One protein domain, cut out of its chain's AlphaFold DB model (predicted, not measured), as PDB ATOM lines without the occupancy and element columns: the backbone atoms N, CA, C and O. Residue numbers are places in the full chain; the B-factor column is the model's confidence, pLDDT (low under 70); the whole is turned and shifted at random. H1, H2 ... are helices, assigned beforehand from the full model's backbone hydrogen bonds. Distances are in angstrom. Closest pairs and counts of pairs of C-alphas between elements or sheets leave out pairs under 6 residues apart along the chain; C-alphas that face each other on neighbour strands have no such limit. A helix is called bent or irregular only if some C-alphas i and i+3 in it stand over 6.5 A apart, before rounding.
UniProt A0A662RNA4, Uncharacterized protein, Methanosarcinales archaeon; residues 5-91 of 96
ATOM      1  N   PHE A   5     -44.343   2.428  38.720       87.25
ATOM      2  CA  PHE A   5     -44.213   3.196  37.489       87.25
ATOM      3  C   PHE A   5     -42.740   3.503  37.219       87.25
ATOM      4  O   PHE A   5     -42.230   3.097  36.178       87.25
ATOM      5  N   THR A   6     -42.020   4.071  38.188       85.94
ATOM      6  CA  THR A   6     -40.586   4.362  38.037       85.94
ATOM      7  C   THR A   6     -39.772   3.095  37.778       85.94
ATOM      8  O   THR A   6     -38.892   3.085  36.919       85.94
ATOM      9  N   LYS A   7     -40.098   1.979  38.447       85.81
ATOM     10  CA  LYS A   7     -39.446   0.687  38.180       85.81
ATOM     11  C   LYS A   7     -39.666   0.222  36.741       85.81
ATOM     12  O   LYS A   7     -38.724  -0.221  36.093       85.81
ATOM     13  N   THR A   8     -40.899   0.317  36.253       90.44
ATOM     14  CA  THR A   8     -41.250  -0.108  34.892       90.44
ATOM     15  C   THR A   8     -40.591   0.793  33.851       90.44
ATOM     16  O   THR A   8     -40.051   0.286  32.874       90.44
ATOM     17  N   ALA A   9     -40.555   2.107  34.091       85.94
ATOM     18  CA  ALA A   9     -39.905   3.076  33.215       85.94
ATOM     19  C   ALA A   9     -38.393   2.822  33.090       85.94
ATOM     20  O   ALA A   9     -37.872   2.781  31.979       85.94
ATOM     21  N   LEU A  10     -37.702   2.566  34.207       85.06
ATOM     22  CA  LEU A  10     -36.273   2.234  34.188       85.06
ATOM     23  C   LEU A  10     -35.992   0.926  33.442       85.06
ATOM     24  O   LEU A  10     -35.069   0.864  32.636       85.06
ATOM     25  N   VAL A  11     -36.800  -0.113  33.677       90.62
ATOM     26  CA  VAL A  11     -36.663  -1.384  32.950       90.62
ATOM     27  C   VAL A  11     -36.869  -1.167  31.451       90.62
ATOM     28  O   VAL A  11     -36.069  -1.649  30.654       90.62
ATOM     29  N   LEU A  12     -37.892  -0.404  31.063       88.75
ATOM     30  CA  LEU A  12     -38.163  -0.091  29.662       88.75
ATOM     31  C   LEU A  12     -37.000   0.674  29.013       88.75
ATOM     32  O   LEU A  12     -36.592   0.329  27.908       88.75
ATOM     33  N   MET A  13     -36.424   1.659  29.709       85.75
ATOM     34  CA  MET A  13     -35.254   2.407  29.236       85.75
ATOM     35  C   MET A  13     -34.050   1.497  28.976       85.75
ATOM     36  O   MET A  13     -33.405   1.617  27.934       85.75
ATOM     37  N   VAL A  14     -33.765   0.559  29.886       89.00
ATOM     38  CA  VAL A  14     -32.667  -0.407  29.717       89.00
ATOM     39  C   VAL A  14     -32.925  -1.329  28.525       89.00
ATOM     40  O   VAL A  14     -32.021  -1.563  27.727       89.00
ATOM     41  N   VAL A  15     -34.158  -1.815  28.366       91.94
ATOM     42  CA  VAL A  15     -34.533  -2.682  27.240       91.94
ATOM     43  C   VAL A  15     -34.385  -1.953  25.904       91.94
ATOM     44  O   VAL A  15     -33.765  -2.490  24.990       91.94
ATOM     45  N   LEU A  16     -34.890  -0.721  25.787       88.69
ATOM     46  CA  LEU A  16     -34.756   0.081  24.565       88.69
ATOM     47  C   LEU A  16     -33.289   0.369  24.231       88.69
ATOM     48  O   LEU A  16     -32.874   0.216  23.087       88.69
ATOM     49  N   THR A  17     -32.492   0.706  25.246       86.81
ATOM     50  CA  THR A  17     -31.045   0.917  25.109       86.81
ATOM     51  C   THR A  17     -30.354  -0.329  24.552       86.81
ATOM     52  O   THR A  17     -29.581  -0.237  23.602       86.81
ATOM     53  N   ALA A  18     -30.668  -1.507  25.097       87.69
ATOM     54  CA  ALA A  18     -30.115  -2.769  24.617       87.69
ATOM     55  C   ALA A  18     -30.521  -3.059  23.163       87.69
ATOM     56  O   ALA A  18     -29.679  -3.477  22.372       87.69
ATOM     57  N   ILE A  19     -31.779  -2.793  22.790       91.19
ATOM     58  CA  ILE A  19     -32.259  -2.959  21.409       91.19
ATOM     59  C   ILE A  19     -31.486  -2.046  20.450       91.19
ATOM     60  O   ILE A  19     -31.046  -2.521  19.406       91.19
ATOM     61  N   PHE A  20     -31.275  -0.773  20.799       86.38
ATOM     62  CA  PHE A  20     -30.518   0.154  19.952       86.38
ATOM     63  C   PHE A  20     -29.061  -0.274  19.773       86.38
ATOM     64  O   PHE A  20     -28.571  -0.282  18.647       86.38
ATOM     65  N   ILE A  21     -28.391  -0.700  20.849       85.31
ATOM     66  CA  ILE A  21     -27.004  -1.184  20.777       85.31
ATOM     67  C   ILE A  21     -26.910  -2.442  19.906       85.31
ATOM     68  O   ILE A  21     -26.040  -2.527  19.044       85.31
ATOM     69  N   VAL A  22     -27.813  -3.411  20.099       86.94
ATOM     70  CA  VAL A  22     -27.836  -4.644  19.295       86.94
ATOM     71  C   VAL A  22     -28.132  -4.333  17.831       86.94
ATOM     72  O   VAL A  22     -27.463  -4.874  16.956       86.94
ATOM     73  N   GLY A  23     -29.088  -3.445  17.548       84.25
ATOM     74  CA  GLY A  23     -29.410  -3.019  16.186       84.25
ATOM     75  C   GLY A  23     -28.223  -2.352  15.490       84.25
ATOM     76  O   GLY A  23     -27.883  -2.734  14.373       84.25
ATOM     77  N   ALA A  24     -27.547  -1.424  16.173       81.19
ATOM     78  CA  ALA A  24     -26.349  -0.765  15.659       81.19
ATOM     79  C   ALA A  24     -25.202  -1.759  15.419       81.19
ATOM     80  O   ALA A  24     -24.543  -1.702  14.383       81.19
ATOM     81  N   TYR A  25     -24.998  -2.716  16.330       82.31
ATOM     82  CA  TYR A  25     -23.986  -3.760  16.166       82.31
ATOM     83  C   TYR A  25     -24.289  -4.684  14.981       82.31
ATOM     84  O   TYR A  25     -23.399  -4.958  14.179       82.31
ATOM     85  N   LEU A  26     -25.538  -5.147  14.844       84.44
ATOM     86  CA  LEU A  26     -25.962  -5.997  13.728       84.44
ATOM     87  C   LEU A  26     -25.833  -5.277  12.379       84.44
ATOM     88  O   LEU A  26     -25.394  -5.892  11.411       84.44
ATOM     89  N   GLY A  27     -26.178  -3.988  12.323       80.75
ATOM     90  CA  GLY A  27     -25.980  -3.164  11.132       80.75
ATOM     91  C   GLY A  27     -24.501  -3.016  10.767       80.75
ATOM     92  O   GLY A  27     -24.139  -3.229   9.613       80.75
ATOM     93  N   TYR A  28     -23.645  -2.769  11.765       77.81
ATOM     94  CA  TYR A  28     -22.197  -2.649  11.589       77.81
ATOM     95  C   TYR A  28     -21.556  -3.934  11.038       77.81
ATOM     96  O   TYR A  28     -20.828  -3.890  10.050       77.81
ATOM     97  N   ILE A  29     -21.850  -5.098  11.630       82.12
ATOM     98  CA  ILE A  29     -21.283  -6.375  11.157       82.12
ATOM     99  C   ILE A  29     -21.921  -6.868   9.852       82.12
ATOM    100  O   ILE A  29     -21.331  -7.689   9.153       82.12
ATOM    101  N   GLY A  30     -23.134  -6.405   9.536       78.44
ATOM    102  CA  GLY A  30     -23.881  -6.790   8.342       78.44
ATOM    103  C   GLY A  30     -23.329  -6.201   7.044       78.44
ATOM    104  O   GLY A  30     -23.827  -6.547   5.976       78.44
ATOM    105  N   GLY A  31     -22.320  -5.324   7.116       63.31
ATOM    106  CA  GLY A  31     -21.705  -4.707   5.941       63.31
ATOM    107  C   GLY A  31     -22.637  -3.756   5.191       63.31
ATOM    108  O   GLY A  31     -22.345  -3.379   4.061       63.31
ATOM    109  N   HIS A  32     -23.759  -3.366   5.803       62.44
ATOM    110  CA  HIS A  32     -24.481  -2.197   5.338       62.44
ATOM    111  C   HIS A  32     -23.552  -1.006   5.552       62.44
ATOM    112  O   HIS A  32     -23.049  -0.828   6.661       62.44
ATOM    113  N   GLU A  33     -23.304  -0.226   4.497       58.66
ATOM    114  CA  GLU A  33     -22.684   1.095   4.591       58.66
ATOM    115  C   GLU A  33     -23.592   1.964   5.466       58.66
ATOM    116  O   GLU A  33     -24.469   2.689   5.004       58.66
ATOM    117  N   MET A  34     -23.456   1.803   6.778       60.53
ATOM    118  CA  MET A  34     -23.966   2.743   7.746       60.53
ATOM    119  C   MET A  34     -23.009   3.917   7.656       60.53
ATOM    120  O   MET A  34     -22.027   3.943   8.397       60.53
ATOM    121  N   GLU A  35     -23.244   4.807   6.686       61.41
ATOM    122  CA  GLU A  35     -22.512   6.065   6.577       61.41
ATOM    123  C   GLU A  35     -22.439   6.676   7.975       61.41
ATOM    124  O   GLU A  35     -23.462   6.947   8.621       61.41
ATOM    125  N   GLY A  36     -21.215   6.775   8.491       62.28
ATOM    126  CA  GLY A  36     -20.972   7.370   9.785       62.28
ATOM    127  C   GLY A  36     -21.507   8.788   9.790       62.28
ATOM    128  O   GLY A  36     -21.450   9.501   8.788       62.28
ATOM    129  N   THR A  37     -22.015   9.235  10.936       65.00
ATOM    130  CA  THR A  37     -22.410  10.639  11.083       65.00
ATOM    131  C   THR A  37     -21.228  11.575  10.818       65.00
ATOM    132  O   THR A  37     -21.458  12.693  10.377       65.00
ATOM    133  N   ASP A  38     -19.986  11.114  11.009       63.22
ATOM    134  CA  ASP A  38     -18.786  11.879  10.668       63.22
ATOM    135  C   ASP A  38     -18.679  12.140   9.162       63.22
ATOM    136  O   ASP A  38     -18.501  13.284   8.781       63.22
ATOM    137  N   ALA A  39     -18.934  11.146   8.301       65.75
ATOM    138  CA  ALA A  39     -18.943  11.339   6.847       65.75
ATOM    139  C   ALA A  39     -19.989  12.378   6.404       65.75
ATOM    140  O   ALA A  39     -19.698  13.246   5.586       65.75
ATOM    141  N   ILE A  40     -21.187  12.348   7.002       68.62
ATOM    142  CA  ILE A  40     -22.245  13.338   6.735       68.62
ATOM    143  C   ILE A  40     -21.830  14.726   7.239       68.62
ATOM    144  O   ILE A  40     -22.058  15.731   6.566       68.62
ATOM    145  N   VAL A  41     -21.241  14.810   8.435       66.75
ATOM    146  CA  VAL A  41     -20.790  16.076   9.029       66.75
ATOM    147  C   VAL A  41     -19.611  16.649   8.253       66.75
ATOM    148  O   VAL A  41     -19.589  17.855   8.026       66.75
ATOM    149  N   GLU A  42     -18.669  15.818   7.819       66.38
ATOM    150  CA  GLU A  42     -17.522  16.198   7.005       66.38
ATOM    151  C   GLU A  42     -17.972  16.649   5.617       66.38
ATOM    152  O   GLU A  42     -17.545  17.708   5.172       66.38
ATOM    153  N   GLU A  43     -18.909  15.949   4.972       67.50
ATOM    154  CA  GLU A  43     -19.516  16.398   3.714       67.50
ATOM    155  C   GLU A  43     -20.188  17.772   3.886       67.50
ATOM    156  O   GLU A  43     -19.972  18.698   3.092       67.50
ATOM    157  N   HIS A  44     -20.956  17.960   4.963       68.06
ATOM    158  CA  HIS A  44     -21.616  19.235   5.241       68.06
ATOM    159  C   HIS A  44     -20.618  20.348   5.599       68.06
ATOM    160  O   HIS A  44     -20.767  21.490   5.153       68.06
ATOM    161  N   ALA A  45     -19.571  20.032   6.357       64.81
ATOM    162  CA  ALA A  45     -18.522  20.967   6.739       64.81
ATOM    163  C   ALA A  45     -17.648  21.353   5.539       64.81
ATOM    164  O   ALA A  45     -17.406  22.541   5.337       64.81
ATOM    165  N   ALA A  46     -17.257  20.397   4.694       62.44
ATOM    166  CA  ALA A  46     -16.510  20.620   3.457       62.44
ATOM    167  C   ALA A  46     -17.314  21.449   2.444       62.44
ATOM    168  O   ALA A  46     -16.747  22.282   1.740       62.44
ATOM    169  N   SER A  47     -18.646  21.311   2.420       65.44
ATOM    170  CA  SER A  47     -19.506  22.184   1.607       65.44
ATOM    171  C   SER A  47     -19.477  23.657   2.054       65.44
ATOM    172  O   SER A  47     -19.782  24.554   1.267       65.44
ATOM    173  N   THR A  48     -19.072  23.915   3.302       64.62
ATOM    174  CA  THR A  48     -19.019  25.254   3.913       64.62
ATOM    175  C   THR A  48     -17.583  25.787   4.050       64.62
ATOM    176  O   THR A  48     -17.374  27.001   4.070       64.62
ATOM    177  N   ALA A  49     -16.578  24.909   4.112       60.31
ATOM    178  CA  ALA A  49     -15.169  25.240   4.304       60.31
ATOM    179  C   ALA A  49     -14.343  24.926   3.046       60.31
ATOM    180  O   ALA A  49     -14.116  23.775   2.688       60.31
ATOM    181  N   VAL A  50     -13.835  25.964   2.379       57.28
ATOM    182  CA  VAL A  50     -12.920  25.808   1.239       57.28
ATOM    183  C   VAL A  50     -11.541  25.358   1.742       57.28
ATOM    184  O   VAL A  50     -10.879  26.111   2.451       57.28
ATOM    185  N   ASN A  51     -11.082  24.178   1.305       55.09
ATOM    186  CA  ASN A  51      -9.718  23.648   1.493       55.09
ATOM    187  C   ASN A  51      -9.257  23.462   2.952       55.09
ATOM    188  O   ASN A  51      -8.140  23.847   3.302       55.09
ATOM    189  N   VAL A  52     -10.084  22.853   3.802       61.84
ATOM    190  CA  VAL A  52      -9.662  22.438   5.149       61.84
ATOM    191  C   VAL A  52      -9.919  20.942   5.298       61.84
ATOM    192  O   VAL A  52     -11.061  20.514   5.180       61.84
ATOM    193  N   GLU A  53      -8.867  20.152   5.521       58.34
ATOM    194  CA  GLU A  53      -9.008  18.736   5.892       58.34
ATOM    195  C   GLU A  53      -9.588  18.634   7.307       58.34
ATOM    196  O   GLU A  53      -9.161  19.359   8.216       58.34
ATOM    197  N   ALA A  54     -10.551  17.732   7.503       57.47
ATOM    198  CA  ALA A  54     -11.094  17.455   8.821       57.47
ATOM    199  C   ALA A  54      -9.982  16.907   9.725       57.47
ATOM    200  O   ALA A  54      -9.355  15.886   9.453       57.47
ATOM    201  N   THR A  55      -9.704  17.621  10.815       58.28
ATOM    202  CA  THR A  55      -8.753  17.185  11.835       58.28
ATOM    203  C   THR A  55      -9.521  16.850  13.103       58.28
ATOM    204  O   THR A  55     -10.127  17.720  13.738       58.28
ATOM    205  N   SER A  56      -9.469  15.576  13.493       59.56
ATOM    206  CA  SER A  56      -9.913  15.156  14.817       59.56
ATOM    207  C   SER A  56      -8.996  15.789  15.862       59.56
ATOM    208  O   SER A  56      -7.793  15.535  15.916       59.56
ATOM    209  N   SER A  57      -9.564  16.682  16.671       61.41
ATOM    210  CA  SER A  57      -8.810  17.441  17.674       61.41
ATOM    211  C   SER A  57      -8.595  16.647  18.970       61.41
ATOM    212  O   SER A  57      -7.707  16.978  19.756       61.41
ATOM    213  N   VAL A  58      -9.419  15.622  19.216       68.56
ATOM    214  CA  VAL A  58      -9.419  14.780  20.421       68.56
ATOM    215  C   VAL A  58      -9.960  13.397  20.039       68.56
ATOM    216  O   VAL A  58     -10.954  13.355  19.315       68.56
ATOM    217  N   PRO A  59      -9.381  12.287  20.543       72.44
ATOM    218  CA  PRO A  59      -9.936  10.958  20.309       72.44
ATOM    219  C   PRO A  59     -11.398  10.886  20.757       72.44
ATOM    220  O   PRO A  59     -11.731  11.172  21.913       72.44
ATOM    221  N   ALA A  60     -12.267  10.511  19.827       74.81
ATOM    222  CA  ALA A  60     -13.692  10.363  20.041       74.81
ATOM    223  C   ALA A  60     -14.032   8.921  20.438       74.81
ATOM    224  O   ALA A  60     -13.288   7.974  20.186       74.81
ATOM    225  N   ILE A  61     -15.199   8.722  21.057       77.12
ATOM    226  CA  ILE A  61     -15.674   7.372  21.400       77.12
ATOM    227  C   ILE A  61     -15.846   6.495  20.145       77.12
ATOM    228  O   ILE A  61     -15.664   5.281  20.206       77.12
ATOM    229  N   THR A  62     -16.138   7.117  19.003       77.69
ATOM    230  CA  THR A  62     -16.223   6.494  17.678       77.69
ATOM    231  C   THR A  62     -14.899   5.865  17.240       77.69
ATOM    232  O   THR A  62     -14.927   4.792  16.645       77.69
ATOM    233  N   ASP A  63     -13.754   6.434  17.635       78.56
ATOM    234  CA  ASP A  63     -12.422   5.887  17.333       78.56
ATOM    235  C   ASP A  63     -12.152   4.570  18.080       78.56
ATOM    236  O   ASP A  63     -11.336   3.754  17.656       78.56
ATOM    237  N   MET A  64     -12.833   4.349  19.210       79.75
ATOM    238  CA  MET A  64     -12.631   3.169  20.057       79.75
ATOM    239  C   MET A  64     -13.579   2.016  19.730       79.75
ATOM    240  O   MET A  64     -13.186   0.855  19.839       79.75
ATOM    241  N   VAL A  65     -14.838   2.316  19.397       78.25
ATOM    242  CA  VAL A  65     -15.885   1.294  19.206       78.25
ATOM    243  C   VAL A  65     -16.472   1.267  17.793       78.25
ATOM    244  O   VAL A  65     -17.367   0.472  17.529       78.25
ATOM    245  N   GLY A  66     -15.973   2.099  16.881       79.00
ATOM    246  CA  GLY A  66     -16.558   2.312  15.559       79.00
ATOM    247  C   GLY A  66     -17.691   3.338  15.597       79.00
ATOM    248  O   GLY A  66     -18.409   3.477  16.592       79.00
ATOM    249  N   GLU A  67     -17.866   4.068  14.497       76.06
ATOM    250  CA  GLU A  67     -18.794   5.202  14.421       76.06
ATOM    251  C   GLU A  67     -20.248   4.841  14.749       76.06
ATOM    252  O   GLU A  67     -20.833   5.523  15.597       76.06
ATOM    253  N   PRO A  68     -20.843   3.761  14.195       78.38
ATOM    254  CA  PRO A  68     -22.255   3.468  14.440       78.38
ATOM    255  C   PRO A  68     -22.546   3.199  15.920       78.38
ATOM    256  O   PRO A  68     -23.568   3.631  16.456       78.38
ATOM    257  N   LEU A  69     -21.625   2.526  16.614       80.31
ATOM    258  CA  LEU A  69     -21.748   2.243  18.043       80.31
ATOM    259  C   LEU A  69     -21.437   3.477  18.889       80.31
ATOM    260  O   LEU A  69     -22.172   3.766  19.833       80.31
ATOM    261  N   GLY A  70     -20.389   4.225  18.536       82.94
ATOM    262  CA  GLY A  70     -19.983   5.429  19.251       82.94
ATOM    263  C   GLY A  70     -21.084   6.490  19.268       82.94
ATOM    264  O   GLY A  70     -21.447   6.977  20.340       82.94
ATOM    265  N   PHE A  71     -21.688   6.779  18.111       81.62
ATOM    266  CA  PHE A  71     -22.809   7.718  18.015       81.62
ATOM    267  C   PHE A  71     -24.073   7.201  18.700       81.62
ATOM    268  O   PHE A  71     -24.762   7.974  19.367       81.62
ATOM    269  N   THR A  72     -24.361   5.899  18.616       84.56
ATOM    270  CA  THR A  72     -25.502   5.301  19.327       84.56
ATOM    271  C   THR A  72     -25.363   5.489  20.840       84.56
ATOM    272  O   THR A  72     -26.300   5.946  21.498       84.56
ATOM    273  N   ILE A  73     -24.180   5.213  21.400       84.75
ATOM    274  CA  ILE A  73     -23.893   5.414  22.828       84.75
ATOM    275  C   ILE A  73     -24.008   6.897  23.200       84.75
ATOM    276  O   ILE A  73     -24.670   7.227  24.186       84.75
ATOM    277  N   ALA A  74     -23.416   7.793  22.405       85.62
ATOM    278  CA  ALA A  74     -23.500   9.233  22.638       85.62
ATOM    279  C   ALA A  74     -24.957   9.732  22.634       85.62
ATOM    280  O   ALA A  74     -25.356  10.476  23.531       85.62
ATOM    281  N   GLY A  75     -25.777   9.263  21.687       84.50
ATOM    282  CA  GLY A  75     -27.202   9.577  21.596       84.50
ATOM    283  C   GLY A  75     -28.011   9.073  22.794       84.50
ATOM    284  O   GLY A  75     -28.834   9.814  23.329       84.50
ATOM    285  N   ILE A  76     -27.739   7.854  23.276       87.75
ATOM    286  CA  ILE A  76     -28.363   7.307  24.493       87.75
ATOM    287  C   ILE A  76     -28.040   8.189  25.708       87.75
ATOM    288  O   ILE A  76     -28.941   8.565  26.461       87.75
ATOM    289  N   VAL A  77     -26.765   8.549  25.893       89.00
ATOM    290  CA  VAL A  77     -26.327   9.399  27.012       89.00
ATOM    291  C   VAL A  77     -26.971  10.783  26.933       89.00
ATOM    292  O   VAL A  77     -27.528  11.254  27.926       89.00
ATOM    293  N   ALA A  78     -26.964  11.411  25.754       87.31
ATOM    294  CA  ALA A  78     -27.622  12.696  25.532       87.31
ATOM    295  C   ALA A  78     -29.130  12.619  25.829       87.31
ATOM    296  O   ALA A  78     -29.665  13.483  26.524       87.31
ATOM    297  N   GLY A  79     -29.803  11.553  25.388       87.25
ATOM    298  CA  GLY A  79     -31.214  11.300  25.674       87.25
ATOM    299  C   GLY A  79     -31.511  11.181  27.171       87.25
ATOM    300  O   GLY A  79     -32.486  11.767  27.644       87.25
ATOM    301  N   PHE A  80     -30.656  10.500  27.944       87.69
ATOM    302  CA  PHE A  80     -30.798  10.443  29.404       87.69
ATOM    303  C   PHE A  80     -30.602  11.805  30.071       87.69
ATOM    304  O   PHE A  80     -31.375  12.152  30.963       87.69
ATOM    305  N   ILE A  81     -29.615  12.591  29.631       87.94
ATOM    306  CA  ILE A  81     -29.376  13.945  30.154       87.94
ATOM    307  C   ILE A  81     -30.588  14.840  29.876       87.94
ATOM    308  O   ILE A  81     -31.121  15.461  30.797       87.94
ATOM    309  N   VAL A  82     -31.060  14.878  28.627       88.19
ATOM    310  CA  VAL A  82     -32.223  15.685  28.229       88.19
ATOM    311  C   VAL A  82     -33.481  15.221  28.957       88.19
ATOM    312  O   VAL A  82     -34.230  16.053  29.461       88.19
ATOM    313  N   GLY A  83     -33.702  13.910  29.074       85.06
ATOM    314  CA  GLY A  83     -34.832  13.349  29.811       85.06
ATOM    315  C   GLY A  83     -34.812  13.715  31.298       85.06
ATOM    316  O   GLY A  83     -35.849  14.072  31.854       85.06
ATOM    317  N   TYR A  84     -33.637  13.694  31.934       84.81
ATOM    318  CA  TYR A  84     -33.470  14.115  33.328       84.81
ATOM    319  C   TYR A  84     -33.752  15.612  33.518       84.81
ATOM    320  O   TYR A  84     -34.427  16.004  34.469       84.81
ATOM    321  N   LEU A  85     -33.277  16.449  32.592       88.31
ATOM    322  CA  LEU A  85     -33.445  17.903  32.641       88.31
ATOM    323  C   LEU A  85     -34.764  18.394  32.026       88.31
ATOM    324  O   LEU A  85     -35.024  19.595  32.035       88.31
ATOM    325  N   TRP A  86     -35.610  17.493  31.520       85.06
ATOM    326  CA  TRP A  86     -36.795  17.813  30.721       85.06
ATOM    327  C   TRP A  86     -37.699  18.866  31.371       85.06
ATOM    328  O   TRP A  86     -38.090  19.850  30.744       85.06
ATOM    329  N   THR A  87     -37.998  18.694  32.658       82.19
ATOM    330  CA  THR A  87     -38.880  19.600  33.405       82.19
ATOM    331  C   THR A  87     -38.263  20.970  33.653       82.19
ATOM    332  O   THR A  87     -39.012  21.924  33.825       82.19
ATOM    333  N   GLY A  88     -36.933  21.083  33.670       81.38
ATOM    334  CA  GLY A  88     -36.216  22.352  33.795       81.38
ATOM    335  C   GLY A  88     -36.032  23.061  32.455       81.38
ATOM    336  O   GLY A  88     -36.151  24.278  32.396       81.38
ATOM    337  N   LEU A  89     -35.805  22.309  31.375       80.81
ATOM    338  CA  LEU A  89     -35.618  22.850  30.023       80.81
ATOM    339  C   LEU A  89     -36.910  23.419  29.428       80.81
ATOM    340  O   LEU A  89     -36.871  24.407  28.701       80.81
ATOM    341  N   PHE A  90     -38.051  22.800  29.741       80.19
ATOM    342  CA  PHE A  90     -39.343  23.157  29.152       80.19
ATOM    343  C   PHE A  90     -40.348  23.731  30.156       80.19
ATOM    344  O   PHE A  90     -41.494  23.999  29.785       80.19
ATOM    345  N   ARG A  91     -39.948  23.985  31.414       72.31
ATOM    346  CA  ARG A  91     -40.737  24.853  32.303       72.31
ATOM    347  C   ARG A  91     -40.647  26.276  31.779       72.31
ATOM    348  O   ARG A  91     -39.676  26.982  32.029       72.31
TER     349      ARG A  91
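What this domain is: This is residues 5 to 91 of the 96 residues of an uncharacterized protein of Methanosarcinales archaeon (UniProt A0A662RNA4). Two long helices, H1 and H4, make an open V: they come together over residues 17 to 28 of H1 and 68 to 76 of H4, and spread toward the free-standing residues 5 to 12 and 81 to 91. Beyond the closed end of the V lies H2, from which residues 49 to 60 fold back to the short H3, set at the corner where H4 begins. The printed part has 87 residues with four named helices, in the order H1, H2, H3, H4, and no named strand; the class is all helix. The whole is loose, with a radius of gyration of the C-alphas of 16.5 A, and flat, spanning 54 by 38 by 20 A.

Where its parts are: Find C-alpha 5 at (-44.213, 3.196, 37.489); from there H1, the longest helix, runs through residues 5 to 29 over 36.2 A to C-alpha 29 at (-21.283, -6.375, 11.157). H4 takes residues 67 to 89 and is 28.9 A long, ending at C-alpha 89 at (-35.618, 22.850, 30.023). Look near residue 83 for its kink of 41 degrees; H4 is irregular, with C-alphas 84 and 87 standing 7.7 A apart. H2 runs from residue 37 to 48 over 16.6 A, and H3 is the short helix of residues 61 to 65.

How they stand to each other: Begin at H4, the hub, which touches the other three helices. H1 and H4 touch, with the C-alphas of Ala 24 and Leu 69 the closest at 6.0 A. Their lines stand at a shallow tilt of 24 degrees, and they run opposite ways. H2 touches H4 with residues 37 to 38 alone; the closest C-alphas, of Thr 37 and Glu 67, are 7.3 A apart. The lines of H2 and H4 are about perpendicular, at 82 degrees. H3 and H4 touch only at the corner by their link, where the C-alphas of Thr 62 and Gly 70 are closest at 4.2 A. H1 is apart from H2 and H3, and H2 is apart from H3. In the backbones of H1, H2 and H3 every O i to N i+4 pair is within hydrogen-bond range; in H4 you will find 17 of 19.

The domain as a whole: Look to Phe 5 and Asn 51 for the two C-alphas farthest apart, 53.9 A; Asn 51 is in residues 47 to 52, which stand free. The printed part has no cut. The link from H2 to H3 is long, that from H1 to H2 is short, and that from H3 to H4 is tight. The mean pLDDT of the printed part is 77.0, and in the B-factor column residues 31 to 58 are under 70.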